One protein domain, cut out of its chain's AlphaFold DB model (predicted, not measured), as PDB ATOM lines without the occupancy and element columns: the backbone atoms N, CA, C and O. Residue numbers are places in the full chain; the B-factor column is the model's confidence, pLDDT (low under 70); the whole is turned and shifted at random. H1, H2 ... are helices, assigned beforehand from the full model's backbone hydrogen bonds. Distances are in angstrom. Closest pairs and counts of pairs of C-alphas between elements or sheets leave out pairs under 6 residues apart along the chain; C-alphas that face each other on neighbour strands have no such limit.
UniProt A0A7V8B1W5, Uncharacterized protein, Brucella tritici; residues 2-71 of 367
ATOM      1  N   PRO A   2     -41.385  23.895   2.700       79.94
ATOM      2  CA  PRO A   2     -42.381  23.061   2.033       79.94
ATOM      3  C   PRO A   2     -42.901  23.742   0.759       79.94
ATOM      4  O   PRO A   2     -43.073  24.957   0.724       79.94
ATOM      5  N   ARG A   3     -43.105  22.947  -0.292       88.06
ATOM      6  CA  ARG A   3     -43.678  23.347  -1.586       88.06
ATOM      7  C   ARG A   3     -45.016  22.627  -1.760       88.06
ATOM      8  O   ARG A   3     -45.220  21.575  -1.152       88.06
ATOM      9  N   ASN A   4     -45.919  23.170  -2.570       83.94
ATOM     10  CA  ASN A   4     -47.175  22.493  -2.895       83.94
ATOM     11  C   ASN A   4     -46.936  21.259  -3.802       83.94
ATOM     12  O   ASN A   4     -45.816  21.008  -4.251       83.94
ATOM     13  N   GLY A   5     -47.992  20.497  -4.114       79.50
ATOM     14  CA  GLY A   5     -47.915  19.314  -4.992       79.50
ATOM     15  C   GLY A   5     -47.465  19.589  -6.439       79.50
ATOM     16  O   GLY A   5     -47.297  18.650  -7.207       79.50
ATOM     17  N   GLN A   6     -47.259  20.859  -6.805       82.06
ATOM     18  CA  GLN A   6     -46.755  21.324  -8.100       82.06
ATOM     19  C   GLN A   6     -45.336  21.917  -7.995       82.06
ATOM     20  O   GLN A   6     -44.807  22.426  -8.977       82.06
ATOM     21  N   GLY A   7     -44.702  21.867  -6.816       81.88
ATOM     22  CA  GLY A   7     -43.347  22.377  -6.598       81.88
ATOM     23  C   GLY A   7     -43.246  23.894  -6.404       81.88
ATOM     24  O   GLY A   7     -42.134  24.408  -6.304       81.88
ATOM     25  N   VAL A   8     -44.361  24.616  -6.291       87.25
ATOM     26  CA  VAL A   8     -44.374  26.067  -6.042       87.25
ATOM     27  C   VAL A   8     -44.285  26.327  -4.539       87.25
ATOM     28  O   VAL A   8     -44.975  25.692  -3.737       87.25
ATOM     29  N   TYR A   9     -43.410  27.245  -4.149       88.75
ATOM     30  CA  TYR A   9     -43.363  27.792  -2.802       88.75
ATOM     31  C   TYR A   9     -44.416  28.897  -2.664       88.75
ATOM     32  O   TYR A   9     -44.447  29.827  -3.467       88.75
ATOM     33  N   SER A  10     -45.265  28.797  -1.647       86.69
ATOM     34  CA  SER A  10     -46.225  29.835  -1.274       86.69
ATOM     35  C   SER A  10     -45.845  30.418   0.080       86.69
ATOM     36  O   SER A  10     -45.338  29.705   0.952       86.69
ATOM     37  N   LEU A  11     -46.127  31.704   0.272       82.81
ATOM     38  CA  LEU A  11     -45.973  32.337   1.575       82.81
ATOM     39  C   LEU A  11     -46.929  31.709   2.606       82.81
ATOM     40  O   LEU A  11     -47.936  31.100   2.226       82.81
ATOM     41  N   PRO A  12     -46.609  31.790   3.911       80.50
ATOM     42  CA  PRO A  12     -47.489  31.288   4.958       80.50
ATOM     43  C   PRO A  12     -48.904  31.892   4.854       80.50
ATOM     44  O   PRO A  12     -49.016  33.081   4.564       80.50
ATOM     45  N   PRO A  13     -49.978  31.136   5.157       73.94
ATOM     46  CA  PRO A  13     -51.368  31.583   4.969       73.94
ATOM     47  C   PRO A  13     -51.771  32.873   5.698       73.94
ATOM     48  O   PRO A  13     -52.779  33.472   5.359       73.94
ATOM     49  N   VAL A  14     -51.002  33.292   6.707       71.88
ATOM     50  CA  VAL A  14     -51.241  34.499   7.518       71.88
ATOM     51  C   VAL A  14     -50.602  35.762   6.919       71.88
ATOM     52  O   VAL A  14     -50.685  36.827   7.523       71.88
ATOM     53  N   TYR A  15     -49.924  35.639   5.770       74.69
ATOM     54  CA  TYR A  15     -49.208  36.738   5.118       74.69
ATOM     55  C   TYR A  15     -50.142  37.699   4.372       74.69
ATOM     56  O   TYR A  15     -49.984  38.902   4.493       74.69
ATOM     57  N   GLU A  16     -51.138  37.213   3.630       71.06
ATOM     58  CA  GLU A  16     -52.036  38.100   2.879       71.06
ATOM     59  C   GLU A  16     -53.130  38.676   3.789       71.06
ATOM     60  O   GLU A  16     -53.857  37.936   4.451       71.06
ATOM     61  N   ALA A  17     -53.269  40.006   3.817       68.31
ATOM     62  CA  ALA A  17     -54.355  40.663   4.536       68.31
ATOM     63  C   ALA A  17     -55.714  40.302   3.907       68.31
ATOM     64  O   ALA A  17     -55.949  40.529   2.716       68.31
ATOM     65  N   VAL A  18     -56.629  39.763   4.714       73.31
ATOM     66  CA  VAL A  18     -57.980  39.408   4.267       73.31
ATOM     67  C   VAL A  18     -58.888  40.632   4.368       73.31
ATOM     68  O   VAL A  18     -58.861  41.388   5.341       73.31
ATOM     69  N   THR A  19     -59.714  40.850   3.344       75.06
ATOM     70  CA  THR A  19     -60.662  41.972   3.325       75.06
ATOM     71  C   THR A  19     -61.601  41.899   4.533       75.06
ATOM     72  O   THR A  19     -62.356  40.940   4.668       75.06
ATOM     73  N   GLY A  20     -61.576  42.932   5.382       74.06
ATOM     74  CA  GLY A  20     -62.394  43.029   6.598       74.06
ATOM     75  C   GLY A  20     -61.629  42.844   7.914       74.06
ATOM     76  O   GLY A  20     -62.223  43.055   8.970       74.06
ATOM     77  N   GLU A  21     -60.335  42.511   7.876       76.31
ATOM     78  CA  GLU A  21     -59.480  42.376   9.066       76.31
ATOM     79  C   GLU A  21     -58.554  43.592   9.277       76.31
ATOM     80  O   GLU A  21     -58.350  44.416   8.384       76.31
ATOM     81  N   THR A  22     -58.014  43.737  10.495       74.38
ATOM     82  CA  THR A  22     -57.026  44.785  10.810       74.38
ATOM     83  C   THR A  22     -55.679  44.398  10.210       74.38
ATOM     84  O   THR A  22     -55.172  43.322  10.507       74.38
ATOM     85  N   ILE A  23     -55.095  45.278   9.392       70.25
ATOM     86  CA  ILE A  23     -53.788  45.044   8.769       70.25
ATOM     87  C   ILE A  23     -52.691  45.167   9.833       70.25
ATOM     88  O   ILE A  23     -52.513  46.231  10.429       70.25
ATOM     89  N   GLU A  24     -51.928  44.100  10.043       72.81
ATOM     90  CA  GLU A  24     -50.746  44.099  10.897       72.81
ATOM     91  C   GLU A  24     -49.472  44.294  10.067       72.81
ATOM     92  O   GLU A  24     -49.314  43.730   8.988       72.81
ATOM     93  N   ALA A  25     -48.501  45.054  10.587       66.94
ATOM     94  CA  ALA A  25     -47.227  45.305   9.896       66.94
ATOM     95  C   ALA A  25     -46.446  44.015   9.553       66.94
ATOM     96  O   ALA A  25     -45.594  44.018   8.668       66.94
ATOM     97  N   GLN A  26     -46.747  42.905  10.234       65.62
ATOM     98  CA  GLN A  26     -46.165  41.584   9.985       65.62
ATOM     99  C   GLN A  26     -46.667  40.938   8.675       65.62
ATOM    100  O   GLN A  26     -45.989  40.057   8.148       65.62
ATOM    101  N   GLN A  27     -47.805  41.394   8.131       67.94
ATOM    102  CA  GLN A  27     -48.445  40.872   6.913       67.94
ATOM    103  C   GLN A  27     -47.811  41.408   5.612       67.94
ATOM    104  O   GLN A  27     -47.994  40.837   4.549       67.94
ATOM    105  N   HIS A  28     -47.002  42.471   5.669       67.62
ATOM    106  CA  HIS A  28     -46.452  43.119   4.467       67.62
ATOM    107  C   HIS A  28     -44.945  43.371   4.580       67.62
ATOM    108  O   HIS A  28     -44.477  44.509   4.576       67.62
ATOM    109  N   ASN A  29     -44.168  42.292   4.701       71.19
ATOM    110  CA  ASN A  29     -42.708  42.375   4.697       71.19
ATOM    111  C   ASN A  29     -42.168  42.102   3.281       71.19
ATOM    112  O   ASN A  29     -42.213  40.957   2.827       71.19
ATOM    113  N   VAL A  30     -41.637  43.134   2.613       74.00
ATOM    114  CA  VAL A  30     -41.052  43.066   1.252       74.00
ATOM    115  C   VAL A  30     -40.028  41.922   1.079       74.00
ATOM    116  O   VAL A  30     -40.125  41.184   0.102       74.00
ATOM    117  N   PRO A  31     -39.114  41.648   2.037       81.12
ATOM    118  CA  PRO A  31     -38.185  40.519   1.942       81.12
ATOM    119  C   PRO A  31     -38.844  39.139   1.794       81.12
ATOM    120  O   PRO A  31     -38.207  38.219   1.289       81.12
ATOM    121  N   LEU A  32     -40.090  38.950   2.252       81.88
ATOM    122  CA  LEU A  32     -40.786  37.665   2.111       81.88
ATOM    123  C   LEU A  32     -41.310  37.464   0.682       81.88
ATOM    124  O   LEU A  32     -41.177  36.363   0.149       81.88
ATOM    125  N   GLU A  33     -41.808  38.518   0.031       83.69
ATOM    126  CA  GLU A  33     -42.151  38.503  -1.399       83.69
ATOM    127  C   GLU A  33     -40.919  38.209  -2.271       83.69
ATOM    128  O   GLU A  33     -40.984  37.355  -3.160       83.69
ATOM    129  N   ASP A  34     -39.769  38.815  -1.953       84.38
ATOM    130  CA  ASP A  34     -38.496  38.555  -2.643       84.38
ATOM    131  C   ASP A  34     -38.042  37.094  -2.493       84.38
ATOM    132  O   ASP A  34     -37.611  36.465  -3.462       84.38
ATOM    133  N   ILE A  35     -38.185  36.515  -1.295       86.31
ATOM    134  CA  ILE A  35     -37.877  35.099  -1.040       86.31
ATOM    135  C   ILE A  35     -38.824  34.188  -1.819       86.31
ATOM    136  O   ILE A  35     -38.384  33.185  -2.386       86.31
ATOM    137  N   ALA A  36     -40.118  34.511  -1.860       87.00
ATOM    138  CA  ALA A  36     -41.077  33.723  -2.620       87.00
ATOM    139  C   ALA A  36     -40.788  33.766  -4.125       87.00
ATOM    140  O   ALA A  36     -40.899  32.741  -4.800       87.00
ATOM    141  N   SER A  37     -40.354  34.921  -4.633       87.25
ATOM    142  CA  SER A  37     -39.888  35.087  -6.010       87.25
ATOM    143  C   SER A  37     -38.617  34.269  -6.280       87.25
ATOM    144  O   SER A  37     -38.606  33.428  -7.179       87.25
ATOM    145  N   ASP A  38     -37.569  34.417  -5.461       87.62
ATOM    146  CA  ASP A  38     -36.301  33.687  -5.621       87.62
ATOM    147  C   ASP A  38     -36.480  32.162  -5.557       87.62
ATOM    148  O   ASP A  38     -35.896  31.422  -6.349       87.62
ATOM    149  N   LEU A  39     -37.327  31.668  -4.649       88.69
ATOM    150  CA  LEU A  39     -37.569  30.232  -4.491       88.69
ATOM    151  C   LEU A  39     -38.392  29.613  -5.631       88.69
ATOM    152  O   LEU A  39     -38.373  28.385  -5.779       88.69
ATOM    153  N   ASN A  40     -39.111  30.418  -6.413       89.88
ATOM    154  CA  ASN A  40     -39.908  29.961  -7.555       89.88
ATOM    155  C   ASN A  40     -39.238  30.234  -8.913       89.88
ATOM    156  O   ASN A  40     -39.611  29.625  -9.918       89.88
ATOM    157  N   ASN A  41     -38.219  31.092  -8.953       90.62
ATOM    158  CA  ASN A  41     -37.432  31.342 -10.152       90.62
ATOM    159  C   ASN A  41     -36.338  30.282 -10.353       90.62
ATOM    160  O   ASN A  41     -35.721  29.783  -9.409       90.62
ATOM    161  N   ALA A  42     -36.074  29.936 -11.614       90.88
ATOM    162  CA  ALA A  42     -34.972  29.056 -11.972       90.88
ATOM    163  C   ALA A  42     -33.634  29.718 -11.611       90.88
ATOM    164  O   ALA A  42     -33.352  30.846 -12.012       90.88
ATOM    165  N   ARG A  43     -32.793  29.006 -10.856       90.56
ATOM    166  CA  ARG A  43     -31.504  29.531 -10.386       90.56
ATOM    167  C   ARG A  43     -30.424  29.451 -11.470       90.56
ATOM    168  O   ARG A  43     -30.361  28.428 -12.154       90.56
ATOM    169  N   PRO A  44     -29.544  30.458 -11.613       90.19
ATOM    170  CA  PRO A  44     -28.462  30.439 -12.594       90.19
ATOM    171  C   PRO A  44     -27.374  29.411 -12.248       90.19
ATOM    172  O   PRO A  44     -27.203  29.022 -11.086       90.19
ATOM    173  N   ILE A  45     -26.582  29.034 -13.257       89.50
ATOM    174  CA  ILE A  45     -25.482  28.057 -13.146       89.50
ATOM    175  C   ILE A  45     -24.451  28.462 -12.086       89.50
ATOM    176  O   ILE A  45     -24.010  27.623 -11.304       89.50
ATOM    177  N   SER A  46     -24.131  29.755 -11.980       90.00
ATOM    178  CA  SER A  46     -23.188  30.294 -10.983       90.00
ATOM    179  C   SER A  46     -23.593  30.035  -9.526       90.00
ATOM    180  O   SER A  46     -22.759  30.133  -8.632       90.00
ATOM    181  N   THR A  47     -24.858  29.681  -9.283       90.25
ATOM    182  CA  THR A  47     -25.408  29.369  -7.953       90.25
ATOM    183  C   THR A  47     -25.819  27.898  -7.804       90.25
ATOM    184  O   THR A  47     -26.512  27.544  -6.851       90.25
ATOM    185  N   GLY A  48     -25.401  27.034  -8.739       87.00
ATOM    186  CA  GLY A  48     -25.679  25.594  -8.723       87.00
ATOM    187  C   GLY A  48     -27.028  25.180  -9.324       87.00
ATOM    188  O   GLY A  48     -27.449  24.043  -9.128       87.00
ATOM    189  N   GLY A  49     -27.723  26.079 -10.032       91.31
ATOM    190  CA  GLY A  49     -28.919  25.747 -10.814       91.31
ATOM    191  C   GLY A  49     -28.612  25.465 -12.289       91.31
ATOM    192  O   GLY A  49     -27.458  25.399 -12.697       91.31
ATOM    193  N   THR A  50     -29.653  25.316 -13.107       92.94
ATOM    194  CA  THR A  50     -29.531  25.159 -14.571       92.94
ATOM    195  C   THR A  50     -30.080  26.358 -15.339       92.94
ATOM    196  O   THR A  50     -29.985  26.393 -16.557       92.94
ATOM    197  N   GLY A  51     -30.706  27.325 -14.662       91.56
ATOM    198  CA  GLY A  51     -31.414  28.454 -15.276       91.56
ATOM    199  C   GLY A  51     -32.691  28.074 -16.038       91.56
ATOM    200  O   GLY A  51     -33.321  28.954 -16.614       91.56
ATOM    201  N   GLY A  52     -33.080  26.793 -16.067       91.94
ATOM    202  CA  GLY A  52     -34.244  26.301 -16.811       91.94
ATOM    203  C   GLY A  52     -35.429  25.950 -15.911       91.94
ATOM    204  O   GLY A  52     -35.255  25.319 -14.871       91.94
ATOM    205  N   GLN A  53     -36.642  26.305 -16.344       89.94
ATOM    206  CA  GLN A  53     -37.908  25.940 -15.674       89.94
ATOM    207  C   GLN A  53     -38.450  24.565 -16.120       89.94
ATOM    208  O   GLN A  53     -39.482  24.100 -15.646       89.94
ATOM    209  N   SER A  54     -37.766  23.898 -17.053       90.25
ATOM    210  CA  SER A  54     -38.118  22.569 -17.555       90.25
ATOM    211  C   SER A  54     -36.868  21.720 -17.770       90.25
ATOM    212  O   SER A  54     -35.760  22.240 -17.901       90.25
ATOM    213  N   ALA A  55     -37.043  20.400 -17.863       90.00
ATOM    214  CA  ALA A  55     -35.941  19.490 -18.162       90.00
ATOM    215  C   ALA A  55     -35.291  19.781 -19.527       90.00
ATOM    216  O   ALA A  55     -34.087  19.603 -19.663       90.00
ATOM    217  N   THR A  56     -36.062  20.211 -20.531       91.44
ATOM    218  CA  THR A  56     -35.527  20.563 -21.859       91.44
ATOM    219  C   THR A  56     -34.669  21.815 -21.788       91.44
ATOM    220  O   THR A  56     -33.515  21.774 -22.193       91.44
ATOM    221  N   GLN A  57     -35.170  22.874 -21.156       91.56
ATOM    222  CA  GLN A  57     -34.416  24.118 -21.029       91.56
ATOM    223  C   GLN A  57     -33.173  23.957 -20.144       91.56
ATOM    224  O   GLN A  57     -32.126  24.531 -20.417       91.56
ATOM    225  N   ALA A  58     -33.256  23.118 -19.107       93.38
ATOM    226  CA  ALA A  58     -32.094  22.745 -18.310       93.38
ATOM    227  C   ALA A  58     -31.019  22.017 -19.141       93.38
ATOM    228  O   ALA A  58     -29.837  22.227 -18.897       93.38
ATOM    229  N   ARG A  59     -31.414  21.171 -20.104       93.25
ATOM    230  CA  ARG A  59     -30.488  20.463 -21.000       93.25
ATOM    231  C   ARG A  59     -29.836  21.397 -22.015       93.25
ATOM    232  O   ARG A  59     -28.624  21.336 -22.171       93.25
ATOM    233  N   GLU A  60     -30.618  22.284 -22.629       91.81
ATOM    234  CA  GLU A  60     -30.118  23.317 -23.547       91.81
ATOM    235  C   GLU A  60     -29.099  24.231 -22.856       91.81
ATOM    236  O   GLU A  60     -28.005  24.440 -23.370       91.81
ATOM    237  N   ASN A  61     -29.409  24.703 -21.643       92.25
ATOM    238  CA  ASN A  61     -28.509  25.564 -20.872       92.25
ATOM    239  C   ASN A  61     -27.203  24.866 -20.453       92.25
ATOM    240  O   ASN A  61     -26.207  25.539 -20.191       92.25
ATOM    241  N   LEU A  62     -27.216  23.534 -20.342       92.62
ATOM    242  CA  LEU A  62     -26.045  22.723 -20.001       92.62
ATOM    243  C   LEU A  62     -25.337  22.137 -21.231       92.62
ATOM    244  O   LEU A  62     -24.337  21.448 -21.048       92.62
ATOM    245  N   ASP A  63     -25.845  22.386 -22.441       92.38
ATOM    246  CA  ASP A  63     -25.359  21.791 -23.692       92.38
ATOM    247  C   ASP A  63     -25.281  20.250 -23.636       92.38
ATOM    248  O   ASP A  63     -24.289  19.615 -23.997       92.38
ATOM    249  N   VAL A  64     -26.337  19.617 -23.109       92.69
ATOM    250  CA  VAL A  64     -26.438  18.153 -23.020       92.69
ATOM    251  C   VAL A  64     -27.643  17.623 -23.788       92.69
ATOM    252  O   VAL A  64     -28.737  18.175 -23.740       92.69
ATOM    253  N   TYR A  65     -27.470  16.479 -24.441       92.06
ATOM    254  CA  TYR A  65     -28.540  15.806 -25.170       92.06
ATOM    255  C   TYR A  65     -29.356  14.875 -24.263       92.06
ATOM    256  O   TYR A  65     -28.833  14.224 -23.355       92.06
ATOM    257  N   SER A  66     -30.655  14.751 -24.532       93.75
ATOM    258  CA  SER A  66     -31.442  13.621 -24.040       93.75
ATOM    259  C   SER A  66     -30.988  12.323 -24.705       93.75
ATOM    260  O   SER A  66     -30.404  12.319 -25.786       93.75
ATOM    261  N   LYS A  67     -31.344  11.184 -24.102       91.81
ATOM    262  CA  LYS A  67     -31.072   9.863 -24.684       91.81
ATOM    263  C   LYS A  67     -31.587   9.740 -26.126       91.81
ATOM    264  O   LYS A  67     -30.915   9.142 -26.958       91.81
ATOM    265  N   THR A  68     -32.763  10.294 -26.415       91.50
ATOM    266  CA  THR A  68     -33.359  10.260 -27.758       91.50
ATOM    267  C   THR A  68     -32.564  11.118 -28.737       91.50
ATOM    268  O   THR A  68     -32.254  10.650 -29.827       91.50
ATOM    269  N   GLU A  69     -32.186  12.330 -28.332       92.00
ATOM    270  CA  GLU A  69     -31.389  13.241 -29.162       92.00
ATOM    271  C   GLU A  69     -29.992  12.673 -29.431       92.00
ATOM    272  O   GLU A  69     -29.553  12.678 -30.573       92.00
ATOM    273  N   SER A  70     -29.329  12.076 -28.431       92.19
ATOM    274  CA  SER A  70     -28.033  11.408 -28.630       92.19
ATOM    275  C   SER A  70     -28.121  10.246 -29.620       92.19
ATOM    276  O   SER A  70     -27.223  10.054 -30.436       92.19
ATOM    277  N   VAL A  71     -29.197   9.454 -29.558       90.81
ATOM    278  CA  VAL A  71     -29.416   8.346 -30.500       90.81
ATOM    279  C   VAL A  71     -29.702   8.872 -31.904       90.81
ATOM    280  O   VAL A  71     -29.215   8.288 -32.869       90.81
TER     281      VAL A  71
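Overview. This is residues 2 to 71 of the 367 residues of an uncharacterized protein of Brucella tritici (UniProt A0A7V8B1W5). This is a stretched chain with little regular structure, its three short helices strung out one after another along a rod. Residues 2 to 29 run to one end, turn round at residues 18 to 23, which stick out, and fold back to H1; H2 follows, and H3 is at the other end. The 70 printed residues have no named strand; the class is all helix, with 23 residues in H1, H2 and H3. The whole is extended, with a radius of gyration of the C-alphas of 18.0 A and spans of 61 by 25 by 17 A.

Along the chain. H1, residues 30 to 40, begins at C-alpha 30 (-41.052, 43.066, 1.252) and is 15.8 A long. H2, residues 55 to 61, measures 10.0 A. H3, residues 67 to 71, measures 6.2 A and ends at C-alpha 71 (-29.416, 8.346, -30.500).

Arrangement. H1, H2 and H3 are apart from one another. In each, every O i to N i+4 pair is within hydrogen-bond range.

Size, cuts and confidence. The C-alphas of Thr 22 and Val 71, the two farthest apart, are separated by 61.6 A. The printed part has no cut. The H1 to H2 link is long, with 14 residues; H2 to H3 is tight, with 5. Residues 17 and 25 to 28 have pLDDT under 70.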